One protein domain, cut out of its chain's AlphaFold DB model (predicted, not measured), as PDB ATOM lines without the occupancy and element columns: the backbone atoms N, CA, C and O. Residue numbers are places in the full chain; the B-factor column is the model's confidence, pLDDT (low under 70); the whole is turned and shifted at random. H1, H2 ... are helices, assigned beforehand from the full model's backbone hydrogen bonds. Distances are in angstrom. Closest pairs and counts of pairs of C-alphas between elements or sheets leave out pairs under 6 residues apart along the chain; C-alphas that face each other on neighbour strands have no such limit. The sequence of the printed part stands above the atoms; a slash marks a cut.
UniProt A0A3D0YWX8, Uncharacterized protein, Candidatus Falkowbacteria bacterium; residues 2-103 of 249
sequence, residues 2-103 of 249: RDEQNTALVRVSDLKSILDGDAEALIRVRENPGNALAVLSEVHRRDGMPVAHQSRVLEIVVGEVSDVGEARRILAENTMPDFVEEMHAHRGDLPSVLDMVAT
ATOM      1  N   ARG A   2      20.237  94.971 146.948       38.72
ATOM      2  CA  ARG A   2      20.417  93.913 145.956       38.72
ATOM      3  C   ARG A   2      19.248  92.977 146.220       38.72
ATOM      4  O   ARG A   2      19.138  92.515 147.352       38.72
ATOM      5  N   ASP A   3      18.354  92.830 145.251       40.31
ATOM      6  CA  ASP A   3      17.368  91.757 145.284       40.31
ATOM      7  C   ASP A   3      18.158  90.452 145.339       40.31
ATOM      8  O   ASP A   3      18.902  90.121 144.414       40.31
ATOM      9  N   GLU A   4      18.054  89.754 146.464       40.97
ATOM     10  CA  GLU A   4      18.311  88.324 146.514       40.97
ATOM     11  C   GLU A   4      17.273  87.707 145.576       40.97
ATOM     12  O   GLU A   4      16.119  87.502 145.954       40.97
ATOM     13  N   GLN A   5      17.653  87.504 144.310       46.88
ATOM     14  CA  GLN A   5      16.928  86.603 143.432       46.88
ATOM     15  C   GLN A   5      16.890  85.270 144.167       46.88
ATOM     16  O   GLN A   5      17.897  84.583 144.317       46.88
ATOM     17  N   ASN A   6      15.726  84.974 144.728       44.66
ATOM     18  CA  ASN A   6      15.400  83.697 145.319       44.66
ATOM     19  C   ASN A   6      15.311  82.705 144.154       44.66
ATOM     20  O   ASN A   6      14.217  82.435 143.660       44.66
ATOM     21  N   THR A   7      16.461  82.273 143.632       59.19
ATOM     22  CA  THR A   7      16.524  81.360 142.496       59.19
ATOM     23  C   THR A   7      15.954  80.033 142.968       59.19
ATOM     24  O   THR A   7      16.553  79.315 143.772       59.19
ATOM     25  N   ALA A   8      14.717  79.756 142.565       75.12
ATOM     26  CA  ALA A   8      14.020  78.560 142.992       75.12
ATOM     27  C   ALA A   8      14.745  77.334 142.424       75.12
ATOM     28  O   ALA A   8      14.849  77.186 141.209       75.12
ATOM     29  N   LEU A   9      15.224  76.455 143.311       87.69
ATOM     30  CA  LEU A   9      15.847  75.188 142.926       87.69
ATOM     31  C   LEU A   9      14.899  74.356 142.052       87.69
ATOM     32  O   LEU A   9      13.702  74.249 142.346       87.69
ATOM     33  N   VAL A  10      15.465  73.732 141.022       91.44
ATOM     34  CA  VAL A  10      14.779  72.813 140.114       91.44
ATOM     35  C   VAL A  10      14.418  71.538 140.873       91.44
ATOM     36  O   VAL A  10      15.199  70.997 141.657       91.44
ATOM     37  N   ARG A  11      13.201  71.043 140.658       92.69
ATOM     38  CA  ARG A  11      12.678  69.806 141.249       92.69
ATOM     39  C   ARG A  11      12.397  68.782 140.157       92.69
ATOM     40  O   ARG A  11      12.203  69.120 138.996       92.69
ATOM     41  N   VAL A  12      12.233  67.518 140.549       91.12
ATOM     42  CA  VAL A  12      11.816  66.441 139.627       91.12
ATOM     43  C   VAL A  12      10.495  66.769 138.914       91.12
ATOM     44  O   VAL A  12      10.301  66.378 137.767       91.12
ATOM     45  N   SER A  13       9.582  67.494 139.573       91.81
ATOM     46  CA  SER A  13       8.343  67.962 138.942       91.81
ATOM     47  C   SER A  13       8.604  68.953 137.814       91.81
ATOM     48  O   SER A  13       7.937  68.859 136.795       91.81
ATOM     49  N   ASP A  14       9.588  69.846 137.958       93.12
ATOM     50  CA  ASP A  14       9.944  70.803 136.909       93.12
ATOM     51  C   ASP A  14      10.496  70.075 135.677       93.12
ATOM     52  O   ASP A  14      10.072  70.366 134.563       93.12
ATOM     53  N   LEU A  15      11.343  69.053 135.872       94.00
ATOM     54  CA  LEU A  15      11.862  68.215 134.778       94.00
ATOM     55  C   LEU A  15      10.752  67.493 133.998       94.00
ATOM     56  O   LEU A  15      10.879  67.261 132.801       94.00
ATOM     57  N   LYS A  16       9.652  67.129 134.664       93.06
ATOM     58  CA  LYS A  16       8.476  66.554 133.994       93.06
ATOM     59  C   LYS A  16       7.679  67.637 133.269       93.06
ATOM     60  O   LYS A  16       7.351  67.458 132.105       93.06
ATOM     61  N   SER A  17       7.444  68.772 133.923       93.44
ATOM     62  CA  SER A  17       6.683  69.889 133.360       93.44
ATOM     63  C   SER A  17       7.313  70.479 132.093       93.44
ATOM     64  O   SER A  17       6.584  70.881 131.189       93.44
ATOM     65  N   ILE A  18       8.648  70.502 131.967       94.75
ATOM     66  CA  ILE A  18       9.290  70.978 130.726       94.75
ATOM     67  C   ILE A  18       9.008  70.070 129.521       94.75
ATOM     68  O   ILE A  18       8.959  70.560 128.396       94.75
ATOM     69  N   LEU A  19       8.765  68.768 129.731       90.94
ATOM     70  CA  LEU A  19       8.366  67.860 128.649       90.94
ATOM     71  C   LEU A  19       6.965  68.194 128.122       90.94
ATOM     72  O   LEU A  19       6.695  67.988 126.939       90.94
ATOM     73  N   ASP A  20       6.118  68.760 128.984       91.88
ATOM     74  CA  ASP A  20       4.766  69.224 128.665       91.88
ATOM     75  C   ASP A  20       4.738  70.677 128.141       91.88
ATOM     76  O   ASP A  20       3.674  71.198 127.802       91.88
ATOM     77  N   GLY A  21       5.898  71.341 128.044       89.62
ATOM     78  CA  GLY A  21       6.023  72.712 127.539       89.62
ATOM     79  C   GLY A  21       5.735  73.812 128.568       89.62
ATOM     80  O   GLY A  21       5.381  74.926 128.181       89.62
ATOM     81  N   ASP A  22       5.871  73.530 129.866       95.06
ATOM     82  CA  ASP A  22       5.717  74.535 130.926       95.06
ATOM     83  C   ASP A  22       6.854  75.574 130.890       95.06
ATOM     84  O   ASP A  22       8.011  75.288 131.218       95.06
ATOM     85  N   ALA A  23       6.505  76.808 130.521       92.88
ATOM     86  CA  ALA A  23       7.445  77.919 130.408       92.88
ATOM     87  C   ALA A  23       8.077  78.322 131.751       92.88
ATOM     88  O   ALA A  23       9.240  78.714 131.783       92.88
ATOM     89  N   GLU A  24       7.350  78.206 132.864       93.75
ATOM     90  CA  GLU A  24       7.863  78.565 134.189       93.75
ATOM     91  C   GLU A  24       8.892  77.539 134.671       93.75
ATOM     92  O   GLU A  24       9.912  77.895 135.266       93.75
ATOM     93  N   ALA A  25       8.645  76.256 134.396       93.50
ATOM     94  CA  ALA A  25       9.622  75.203 134.653       93.50
ATOM     95  C   ALA A  25      10.878  75.389 133.788       93.50
ATOM     96  O   ALA A  25      11.994  75.253 134.294       93.50
ATOM     97  N   LEU A  26      10.708  75.775 132.519       93.56
ATOM     98  CA  LEU A  26      11.824  76.036 131.612       93.56
ATOM     99  C   LEU A  26      12.676  77.230 132.065       93.56
ATOM    100  O   LEU A  26      13.900  77.145 132.027       93.56
ATOM    101  N   ILE A  27      12.057  78.312 132.555       94.00
ATOM    102  CA  ILE A  27      12.784  79.461 133.123       94.00
ATOM    103  C   ILE A  27      13.659  79.014 134.301       94.00
ATOM    104  O   ILE A  27      14.842  79.339 134.329       94.00
ATOM    105  N   ARG A  28      13.124  78.208 135.230       94.00
ATOM    106  CA  ARG A  28      13.908  77.694 136.371       94.00
ATOM    107  C   ARG A  28      15.092  76.832 135.935       94.00
ATOM    108  O   ARG A  28      16.168  76.948 136.522       94.00
ATOM    109  N   VAL A  29      14.896  75.988 134.918       93.56
ATOM    110  CA  VAL A  29      15.963  75.172 134.313       93.56
ATOM    111  C   VAL A  29      17.035  76.056 133.685       93.56
ATOM    112  O   VAL A  29      18.208  75.869 133.987       93.56
ATOM    113  N   ARG A  30      16.643  77.053 132.886       93.38
ATOM    114  CA  ARG A  30      17.566  78.012 132.264       93.38
ATOM    115  C   ARG A  30      18.368  78.803 133.294       93.38
ATOM    116  O   ARG A  30      19.547  79.059 133.089       93.38
ATOM    117  N   GLU A  31      17.743  79.195 134.401       93.88
ATOM    118  CA  GLU A  31      18.414  79.922 135.481       93.88
ATOM    119  C   GLU A  31      19.353  79.026 136.309       93.88
ATOM    120  O   GLU A  31      20.266  79.542 136.952       93.88
ATOM    121  N   ASN A  32      19.151  77.698 136.311       94.00
ATOM    122  CA  ASN A  32      19.924  76.753 137.130       94.00
ATOM    123  C   ASN A  32      20.221  75.420 136.404       94.00
ATOM    124  O   ASN A  32      19.855  74.351 136.912       94.00
ATOM    125  N   PRO A  33      20.919  75.433 135.254       93.88
ATOM    126  CA  PRO A  33      21.131  74.232 134.444       93.88
ATOM    127  C   PRO A  33      21.926  73.154 135.192       93.88
ATOM    128  O   PRO A  33      21.566  71.982 135.144       93.88
ATOM    129  N   GLY A  34      22.938  73.531 135.986       93.00
ATOM    130  CA  GLY A  34      23.690  72.571 136.808       93.00
ATOM    131  C   GLY A  34      22.826  71.860 137.849       93.00
ATOM    132  O   GLY A  34      22.891  70.642 137.989       93.00
ATOM    133  N   ASN A  35      21.928  72.594 138.517       94.81
ATOM    134  CA  ASN A  35      20.989  71.984 139.455       94.81
ATOM    135  C   ASN A  35      19.994  71.057 138.741       94.81
ATOM    136  O   ASN A  35      19.707  69.979 139.256       94.81
ATOM    137  N   ALA A  36      19.512  71.434 137.554       95.12
ATOM    138  CA  ALA A  36      18.653  70.576 136.744       95.12
ATOM    139  C   ALA A  36      19.356  69.264 136.348       95.12
ATOM    140  O   ALA A  36      18.761  68.196 136.497       95.12
ATOM    141  N   LEU A  37      20.623  69.330 135.921       94.12
ATOM    142  CA  LEU A  37      21.427  68.151 135.584       94.12
ATOM    143  C   LEU A  37      21.692  67.258 136.800       94.12
ATOM    144  O   LEU A  37      21.510  66.047 136.707       94.12
ATOM    145  N   ALA A  38      22.016  67.840 137.957       92.00
ATOM    146  CA  ALA A  38      22.207  67.079 139.189       92.00
ATOM    147  C   ALA A  38      20.919  66.350 139.618       92.00
ATOM    148  O   ALA A  38      20.949  65.181 140.011       92.00
ATOM    149  N   VAL A  39      19.761  67.013 139.505       93.38
ATOM    150  CA  VAL A  39      18.455  66.394 139.786       93.38
ATOM    151  C   VAL A  39      18.146  65.289 138.778       93.38
ATOM    152  O   VAL A  39      17.645  64.237 139.171       93.38
ATOM    153  N   LEU A  40      18.448  65.499 137.496       93.75
ATOM    154  CA  LEU A  40      18.244  64.495 136.456       93.75
ATOM    155  C   LEU A  40      19.126  63.258 136.678       93.75
ATOM    156  O   LEU A  40      18.622  62.139 136.609       93.75
ATOM    157  N   SER A  41      20.400  63.450 137.026       89.44
ATOM    158  CA  SER A  41      21.317  62.356 137.360       89.44
ATOM    159  C   SER A  41      20.831  61.564 138.582       89.44
ATOM    160  O   SER A  41      20.890  60.336 138.600       89.44
ATOM    161  N   GLU A  42      20.240  62.231 139.578       89.31
ATOM    162  CA  GLU A  42      19.626  61.539 140.717       89.31
ATOM    163  C   GLU A  42      18.373  60.742 140.338       89.31
ATOM    164  O   GLU A  42      18.143  59.649 140.860       89.31
ATOM    165  N   VAL A  43      17.548  61.280 139.437       89.38
ATOM    166  CA  VAL A  43      16.377  60.574 138.902       89.38
ATOM    167  C   VAL A  43      16.804  59.309 138.167       89.38
ATOM    168  O   VAL A  43      16.149  58.281 138.342       89.38
ATOM    169  N   HIS A  44      17.899  59.379 137.408       87.06
ATOM    170  CA  HIS A  44      18.481  58.238 136.713       87.06
ATOM    171  C   HIS A  44      18.865  57.118 137.687       87.06
ATOM    172  O   HIS A  44      18.358  56.008 137.568       87.06
ATOM    173  N   ARG A  45      19.633  57.430 138.744       83.00
ATOM    174  CA  ARG A  45      20.065  56.440 139.757       83.00
ATOM    175  C   ARG A  45      18.925  55.714 140.474       83.00
ATOM    176  O   ARG A  45      19.146  54.669 141.080       83.00
ATOM    177  N   ARG A  46      17.728  56.302 140.493       84.94
ATOM    178  CA  ARG A  46      16.555  55.771 141.200       84.94
ATOM    179  C   ARG A  46      15.501  55.179 140.269       84.94
ATOM    180  O   ARG A  46      14.398  54.911 140.743       84.94
ATOM    181  N   ASP A  47      15.785  55.072 138.971       78.31
ATOM    182  CA  ASP A  47      14.811  54.685 137.943       78.31
ATOM    183  C   ASP A  47      13.509  55.514 138.012       78.31
ATOM    184  O   ASP A  47      12.397  55.033 137.788       78.31
ATOM    185  N   GLY A  48      13.625  56.801 138.363       79.25
ATOM    186  CA  GLY A  48      12.478  57.668 138.663       79.25
ATOM    187  C   GLY A  48      11.726  58.192 137.432       79.25
ATOM    188  O   GLY A  48      10.699  58.873 137.568       79.25
ATOM    189  N   MET A  49      12.250  57.924 136.233       86.81
ATOM    190  CA  MET A  49      11.740  58.380 134.941       86.81
ATOM    191  C   MET A  49      12.193  57.418 133.825       86.81
ATOM    192  O   MET A  49      13.302  56.905 133.911       86.81
ATOM    193  N   PRO A  50      11.408  57.184 132.755       86.44
ATOM    194  CA  PRO A  50      11.879  56.406 131.603       86.44
ATOM    195  C   PRO A  50      13.089  57.053 130.910       86.44
ATOM    196  O   PRO A  50      13.096  58.271 130.731       86.44
ATOM    197  N   VAL A  51      14.054  56.250 130.447       81.81
ATOM    198  CA  VAL A  51      15.280  56.709 129.750       81.81
ATOM    199  C   VAL A  51      14.960  57.652 128.583       81.81
ATOM    200  O   VAL A  51      15.547  58.723 128.478       81.81
ATOM    201  N   ALA A  52      13.930  57.347 127.786       82.00
ATOM    202  CA  ALA A  52      13.471  58.214 126.696       82.00
ATOM    203  C   ALA A  52      13.109  59.645 127.146       82.00
ATOM    204  O   ALA A  52      13.362  60.618 126.436       82.00
ATOM    205  N   HIS A  53      12.500  59.787 128.325       88.81
ATOM    206  CA  HIS A  53      12.167  61.093 128.892       88.81
ATOM    207  C   HIS A  53      13.404  61.767 129.485       88.81
ATOM    208  O   HIS A  53      13.572  62.967 129.299       88.81
ATOM    209  N   GLN A  54      14.279  61.004 130.148       89.88
ATOM    210  CA  GLN A  54      15.528  61.530 130.698       89.88
ATOM    211  C   GLN A  54      16.418  62.111 129.597       89.88
ATOM    212  O   GLN A  54      16.880  63.240 129.718       89.88
ATOM    213  N   SER A  55      16.561  61.385 128.489       86.69
ATOM    214  CA  SER A  55      17.328  61.795 127.316       86.69
ATOM    215  C   SER A  55      16.780  63.099 126.719       86.69
ATOM    216  O   SER A  55      17.522  64.046 126.479       86.69
ATOM    217  N   ARG A  56      15.451  63.232 126.603       89.00
ATOM    218  CA  ARG A  56      14.819  64.476 126.131       89.00
ATOM    219  C   ARG A  56      14.951  65.643 127.113       89.00
ATOM    220  O   ARG A  56      15.106  66.779 126.678       89.00
ATOM    221  N   VAL A  57      14.876  65.388 128.418       92.38
ATOM    222  CA  VAL A  57      15.129  66.416 129.439       92.38
ATOM    223  C   VAL A  57      16.576  66.887 129.364       92.38
ATOM    224  O   VAL A  57      16.815  68.088 129.404       92.38
ATOM    225  N   LEU A  58      17.524  65.962 129.217       91.69
ATOM    226  CA  LEU A  58      18.942  66.271 129.107       91.69
ATOM    227  C   LEU A  58      19.223  67.200 127.912       91.69
ATOM    228  O   LEU A  58      19.889  68.217 128.083       91.69
ATOM    229  N   GLU A  59      18.639  66.911 126.745       90.38
ATOM    230  CA  GLU A  59      18.706  67.768 125.548       90.38
ATOM    231  C   GLU A  59      18.197  69.185 125.810       90.38
ATOM    232  O   GLU A  59      18.841  70.159 125.429       90.38
ATOM    233  N   ILE A  60      17.047  69.307 126.484       92.69
ATOM    234  CA  ILE A  60      16.470  70.612 126.820       92.69
ATOM    235  C   ILE A  60      17.415  71.362 127.758       92.69
ATOM    236  O   ILE A  60      17.773  72.496 127.474       92.69
ATOM    237  N   VAL A  61      17.856  70.734 128.850       93.06
ATOM    238  CA  VAL A  61      18.700  71.389 129.861       93.06
ATOM    239  C   VAL A  61      20.025  71.862 129.261       93.06
ATOM    240  O   VAL A  61      20.427  72.996 129.503       93.06
ATOM    241  N   VAL A  62      20.690  71.019 128.466       91.06
ATOM    242  CA  VAL A  62      21.943  71.386 127.791       91.06
ATOM    243  C   VAL A  62      21.695  72.454 126.724       91.06
ATOM    244  O   VAL A  62      22.471  73.399 126.631       91.06
ATOM    245  N   GLY A  63      20.596  72.359 125.971       89.56
ATOM    246  CA  GLY A  63      20.218  73.334 124.945       89.56
ATOM    247  C   GLY A  63      19.903  74.736 125.478       89.56
ATOM    248  O   GLY A  63      20.000  75.705 124.728       89.56
ATOM    249  N   GLU A  64      19.575  74.876 126.765       92.50
ATOM    250  CA  GLU A  64      19.400  76.187 127.402       92.50
ATOM    251  C   GLU A  64      20.734  76.886 127.732       92.50
ATOM    252  O   GLU A  64      20.735  78.078 128.053       92.50
ATOM    253  N   VAL A  65      21.874  76.190 127.633       91.12
ATOM    254  CA  VAL A  65      23.209  76.764 127.851       91.12
ATOM    255  C   VAL A  65      23.811  77.178 126.509       91.12
ATOM    256  O   VAL A  65      24.134  76.345 125.669       91.12
ATOM    257  N   SER A  66      23.959  78.487 126.291       85.38
ATOM    258  CA  SER A  66      24.392  79.022 124.988       85.38
ATOM    259  C   SER A  66      25.886  78.844 124.697       85.38
ATOM    260  O   SER A  66      26.272  78.814 123.530       85.38
ATOM    261  N   ASP A  67      26.727  78.766 125.730       87.75
ATOM    262  CA  ASP A  67      28.170  78.562 125.581       87.75
ATOM    263  C   ASP A  67      28.515  77.068 125.660       87.75
ATOM    264  O   ASP A  67      28.207  76.394 126.643       87.75
ATOM    265  N   VAL A  68      29.167  76.540 124.619       82.31
ATOM    266  CA  VAL A  68      29.499  75.107 124.504       82.31
ATOM    267  C   VAL A  68      30.493  74.669 125.583       82.31
ATOM    268  O   VAL A  68      30.367  73.572 126.132       82.31
ATOM    269  N   GLY A  69      31.468  75.521 125.917       81.12
ATOM    270  CA  GLY A  69      32.458  75.236 126.955       81.12
ATOM    271  C   GLY A  69      31.820  75.167 128.341       81.12
ATOM    272  O   GLY A  69      32.106  74.255 129.119       81.12
ATOM    273  N   GLU A  70      30.904  76.086 128.633       86.88
ATOM    274  CA  GLU A  70      30.100  76.095 129.847       86.88
ATOM    275  C   GLU A  70      29.167  74.886 129.913       86.88
ATOM    276  O   GLU A  70      29.136  74.212 130.940       86.88
ATOM    277  N   ALA A  71      28.467  74.554 128.826       87.31
ATOM    278  CA  ALA A  71      27.596  73.384 128.765       87.31
ATOM    279  C   ALA A  71      28.376  72.090 129.041       87.31
ATOM    280  O   ALA A  71      27.958  71.280 129.870       87.31
ATOM    281  N   ARG A  72      29.560  71.936 128.428       85.56
ATOM    282  CA  ARG A  72      30.481  70.817 128.682       85.56
ATOM    283  C   ARG A  72      30.923  70.769 130.145       85.56
ATOM    284  O   ARG A  72      30.894  69.702 130.755       85.56
ATOM    285  N   ARG A  73      31.309  71.912 130.719       87.00
ATOM    286  CA  ARG A  73      31.747  72.012 132.118       87.00
ATOM    287  C   ARG A  73      30.626  71.635 133.089       87.00
ATOM    288  O   ARG A  73      30.837  70.804 133.964       87.00
ATOM    289  N   ILE A  74      29.435  72.212 132.928       90.44
ATOM    290  CA  ILE A  74      28.292  71.949 133.811       90.44
ATOM    291  C   ILE A  74      27.849  70.484 133.685       90.44
ATOM    292  O   ILE A  74      27.550  69.863 134.704       90.44
ATOM    293  N   LEU A  75      27.853  69.913 132.476       88.50
ATOM    294  CA  LEU A  75      27.569  68.494 132.264       88.50
ATOM    295  C   LEU A  75      28.561  67.605 133.024       88.50
ATOM    296  O   LEU A  75      28.127  66.762 133.805       88.50
ATOM    297  N   ALA A  76      29.865  67.844 132.871       84.38
ATOM    298  CA  ALA A  76      30.908  67.084 133.565       84.38
ATOM    299  C   ALA A  76      30.838  67.215 135.100       84.38
ATOM    300  O   ALA A  76      31.096  66.253 135.813       84.38
ATOM    301  N   GLU A  77      30.472  68.390 135.620       88.88
ATOM    302  CA  GLU A  77      30.381  68.638 137.067       88.88
ATOM    303  C   GLU A  77      29.124  68.044 137.723       88.88
ATOM    304  O   GLU A  77      29.116  67.819 138.932       88.88
ATOM    305  N   ASN A  78      28.040  67.844 136.963       89.94
ATOM    306  CA  ASN A  78      26.717  67.539 137.527       89.94
ATOM    307  C   ASN A  78      26.128  66.208 137.052       89.94
ATOM    308  O   ASN A  78      25.016  65.858 137.454       89.94
ATOM    309  N   THR A  79      26.837  65.470 136.199       85.50
ATOM    310  CA  THR A  79      26.398  64.162 135.711       85.50
ATOM    311  C   THR A  79      27.512  63.129 135.785       85.50
ATOM    312  O   THR A  79      28.693  63.459 135.724       85.50
ATOM    313  N   MET A  80      27.120  61.862 135.914       78.56
ATOM    314  CA  MET A  80      28.040  60.736 135.766       78.56
ATOM    315  C   MET A  80      28.302  60.466 134.272       78.56
ATOM    316  O   MET A  80      27.357  60.563 133.486       78.56
ATOM    317  N   PRO A  81      29.521  60.062 133.869       70.81
ATOM    318  CA  PRO A  81      29.821  59.708 132.479       70.81
ATOM    319  C   PRO A  81      28.860  58.663 131.885       70.81
ATOM    320  O   PRO A  81      28.304  58.893 130.814       70.81
ATOM    321  N   ASP A  82      28.567  57.587 132.627       71.62
ATOM    322  CA  ASP A  82      27.677  56.500 132.181       71.62
ATOM    323  C   ASP A  82      26.261  56.990 131.845       71.62
ATOM    324  O   ASP A  82      25.636  56.519 130.898       71.62
ATOM    325  N   PHE A  83      25.768  57.986 132.586       80.19
ATOM    326  CA  PHE A  83      24.461  58.581 132.324       80.19
ATOM    327  C   PHE A  83      24.436  59.266 130.954       80.19
ATOM    328  O   PHE A  83      23.493  59.085 130.187       80.19
ATOM    329  N   VAL A  84      25.474  60.038 130.626       78.94
ATOM    330  CA  VAL A  84      25.563  60.753 129.345       78.94
ATOM    331  C   VAL A  84      25.694  59.772 128.181       78.94
ATOM    332  O   VAL A  84      25.059  59.970 127.148       78.94
ATOM    333  N   GLU A  85      26.465  58.701 128.357       74.62
ATOM    334  CA  GLU A  85      26.619  57.643 127.355       74.62
ATOM    335  C   GLU A  85      25.318  56.880 127.095       74.62
ATOM    336  O   GLU A  85      24.953  56.672 125.938       74.62
ATOM    337  N   GLU A  86      24.579  56.503 128.143       77.06
ATOM    338  CA  GLU A  86      23.287  55.829 127.994       77.06
ATOM    339  C   GLU A  86      22.258  56.742 127.320       77.06
ATOM    340  O   GLU A  86      21.508  56.306 126.441       77.06
ATOM    341  N   MET A  87      22.238  58.031 127.688       83.50
ATOM    342  CA  MET A  87      21.356  58.993 127.033       83.50
ATOM    343  C   MET A  87      21.708  59.164 125.555       83.50
ATOM    344  O   MET A  87      20.785  59.298 124.752       83.50
ATOM    345  N   HIS A  88      22.995  59.131 125.203       75.12
ATOM    346  CA  HIS A  88      23.477  59.161 123.821       75.12
ATOM    347  C   HIS A  88      23.040  57.936 123.024       75.12
ATOM    348  O   HIS A  88      22.383  58.084 121.993       75.12
ATOM    349  N   ALA A  89      23.304  56.737 123.541       70.12
ATOM    350  CA  ALA A  89      22.907  55.486 122.896       70.12
ATOM    351  C   ALA A  89      21.383  55.410 122.678       70.12
ATOM    352  O   ALA A  89      20.898  54.959 121.644       70.12
ATOM    353  N   HIS A  90      20.580  55.925 123.618       73.94
ATOM    354  CA  HIS A  90      19.126  55.975 123.441       73.94
ATOM    355  C   HIS A  90      18.687  56.971 122.340       73.94
ATOM    356  O   HIS A  90      17.602  56.820 121.769       73.94
ATOM    357  N   ARG A  91      19.466  58.018 122.037       71.56
ATOM    358  CA  ARG A  91      19.140  58.959 120.944       71.56
ATOM    359  C   ARG A  91      19.453  58.370 119.573       71.56
ATOM    360  O   ARG A  91      18.741  58.710 118.626       71.56
ATOM    361  N   GLY A  92      20.465  57.510 119.480       67.94
ATOM    362  CA  GLY A  92      20.901  56.892 118.233       67.94
ATOM    363  C   GLY A  92      21.240  57.933 117.161       67.94
ATOM    364  O   GLY A  92      22.097  58.801 117.345       67.94
ATOM    365  N   ASP A  93      20.536  57.877 116.029       61.38
ATOM    366  CA  ASP A  93      20.756  58.720 114.848       61.38
ATOM    367  C   ASP A  93      20.084  60.103 114.910       61.38
ATOM    368  O   ASP A  93      20.265  60.925 114.010       61.38
ATOM    369  N   LEU A  94      19.324  60.406 115.966       65.50
ATOM    370  CA  LEU A  94      18.663  61.703 116.085       65.50
ATOM    371  C   LEU A  94      19.683  62.822 116.371       65.50
ATOM    372  O   LEU A  94      20.555  62.637 117.224       65.50
ATOM    373  N   PRO A  95      19.550  64.011 115.745       67.12
ATOM    374  CA  PRO A  95      20.362  65.175 116.092       67.12
ATOM    375  C   PRO A  95      20.280  65.493 117.587       67.12
ATOM    376  O   PRO A  95      19.186  65.497 118.168       67.12
ATOM    377  N   SER A  96      21.429  65.772 118.197       77.69
ATOM    378  CA  SER A  96      21.553  65.985 119.635       77.69
ATOM    379  C   SER A  96      22.424  67.197 119.948       77.69
ATOM    380  O   SER A  96      23.457  67.413 119.324       77.69
ATOM    381  N   VAL A  97      22.039  67.992 120.944       77.12
ATOM    382  CA  VAL A  97      22.919  69.031 121.501       77.12
ATOM    383  C   VAL A  97      24.004  68.385 122.370       77.12
ATOM    384  O   VAL A  97      25.122  68.896 122.453       77.12
ATOM    385  N   LEU A  98      23.721  67.215 122.960       77.19
ATOM    386  CA  LEU A  98      24.712  66.434 123.706       77.19
ATOM    387  C   LEU A  98      25.884  66.010 122.837       77.19
ATOM    388  O   LEU A  98      27.010  65.934 123.332       77.19
ATOM    389  N   ASP A  99      25.631  65.789 121.548       78.50
ATOM    390  CA  ASP A  99      26.650  65.416 120.570       78.50
ATOM    391  C   ASP A  99      27.716  66.512 120.427       78.50
ATOM    392  O   ASP A  99      28.865  66.214 120.122       78.50
ATOM    393  N   MET A 100      27.390  67.774 120.730       75.44
ATOM    394  CA  MET A 100      28.325  68.905 120.643       75.44
ATOM    395  C   MET A 100      29.119  69.138 121.934       75.44
ATOM    396  O   MET A 100      30.226  69.681 121.905       75.44
ATOM    397  N   VAL A 101      28.577  68.721 123.082       76.38
ATOM    398  CA  VAL A 101      29.168  69.018 124.398       76.38
ATOM    399  C   VAL A 101      29.859  67.819 125.039       76.38
ATOM    400  O   VAL A 101      30.778  68.024 125.831       76.38
ATOM    401  N   ALA A 102      29.472  66.590 124.679       75.75
ATOM    402  CA  ALA A 102      30.076  65.365 125.196       75.75
ATOM    403  C   ALA A 102      31.578  65.296 124.892       75.75
ATOM    404  O   ALA A 102      32.071  65.932 123.957       75.75
ATOM    405  N   THR A 103      32.322  64.533 125.689       71.50
ATOM    406  CA  THR A 103      33.747  64.300 125.433       71.50
ATOM    407  C   THR A 103      33.928  63.407 124.206       71.50
ATOM    408  O   THR A 103      33.061  62.596 123.881       71.50
TER     409      THR A 103
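This is residues 2 to 103 of the 249 residues of an uncharacterized protein of Candidatus Falkowbacteria bacterium (UniProt A0A3D0YWX8). Two helices side by side, H3 and H4, form a helical hairpin in the middle of a small helical body; H1 crosses one side of the hairpin with H2 packed on it, while H5 packs on H3 and H6 crosses H4 on the other side. The short H7 sits by H4 and H5, and residues 2 to 7 run out from the body as a tail that makes much of the length. The printed part has 102 residues with seven named helices, H1 to H7 in order, and no named strand: all helix. It is compact, with a radius of gyration of the C-alphas of 13.0 A, yet elongated in outline, spanning 45 by 28 by 22 A.

H3, residues 33 to 45, and H4, residues 51 to 63, are a hairpin at a shallow tilt of 13 degrees, opposite ways; their closest C-alphas, those of Pro 33 and Val 61, are 5.9 A apart. H4 is the hub, touching four helices. H1, residues 12 to 19, touches H3 with C-alphas 12 and 39 closest, 6.6 A apart, and is about perpendicular to it at 75 degrees. H1 also touches H4, with residues 53 to 57 of H4 alone; the closest C-alphas are those of Leu 15 and Val 57, at 6.5 A. H2, residues 23 to 31, touches H1 at a steep tilt of 66 degrees, opposite ways, with the C-alphas of Asp 14 and Ala 25 closest at 5.0 A. H5, residues 68 to 78, touches H3 at a steep tilt of 44 degrees, the same way; the C-alphas of Ala 38 and Asn 78 are closest, at 4.8 A. H6, residues 81 to 91, touches H4 and is about perpendicular to it at 76 degrees, with the C-alphas of Ser 55 and Met 87 closest at 4.9 A. H7, residues 98 to 101, touches H5, the C-alphas of Arg 72 and Val 101 being closest at 4.8 A. H7 only just touches H4, with 3 pairs of C-alphas within 8 A; the closest are those of Glu 59 and Leu 98, at 6.4 A. H5 and H6 meet only through their link, and H1 is apart from H5, H6 and H7. Each O i to N i+4 pair is within hydrogen-bond range in H2, H3, H4, H5 and H6, and 3 of 4 are in H1; H7 is too short for such a pair.

H3 is 18.6 A long and H4 18.0 A; H6 measures 15.7 A and H5 15.3 A. H1 begins at C-alpha 12 (11.816, 66.441, 139.627), and H7 ends at C-alpha 101 (29.168, 69.018, 124.398).

The C-alphas farthest apart are those of Arg 2 and Asp 93, at 47.0 A. The printed part has no cut. The link from H6 to H7 is short and the other links are tight. Mean pLDDT of the printed part is 83.4; residues 2 to 7 and 92 to 95 are under 70.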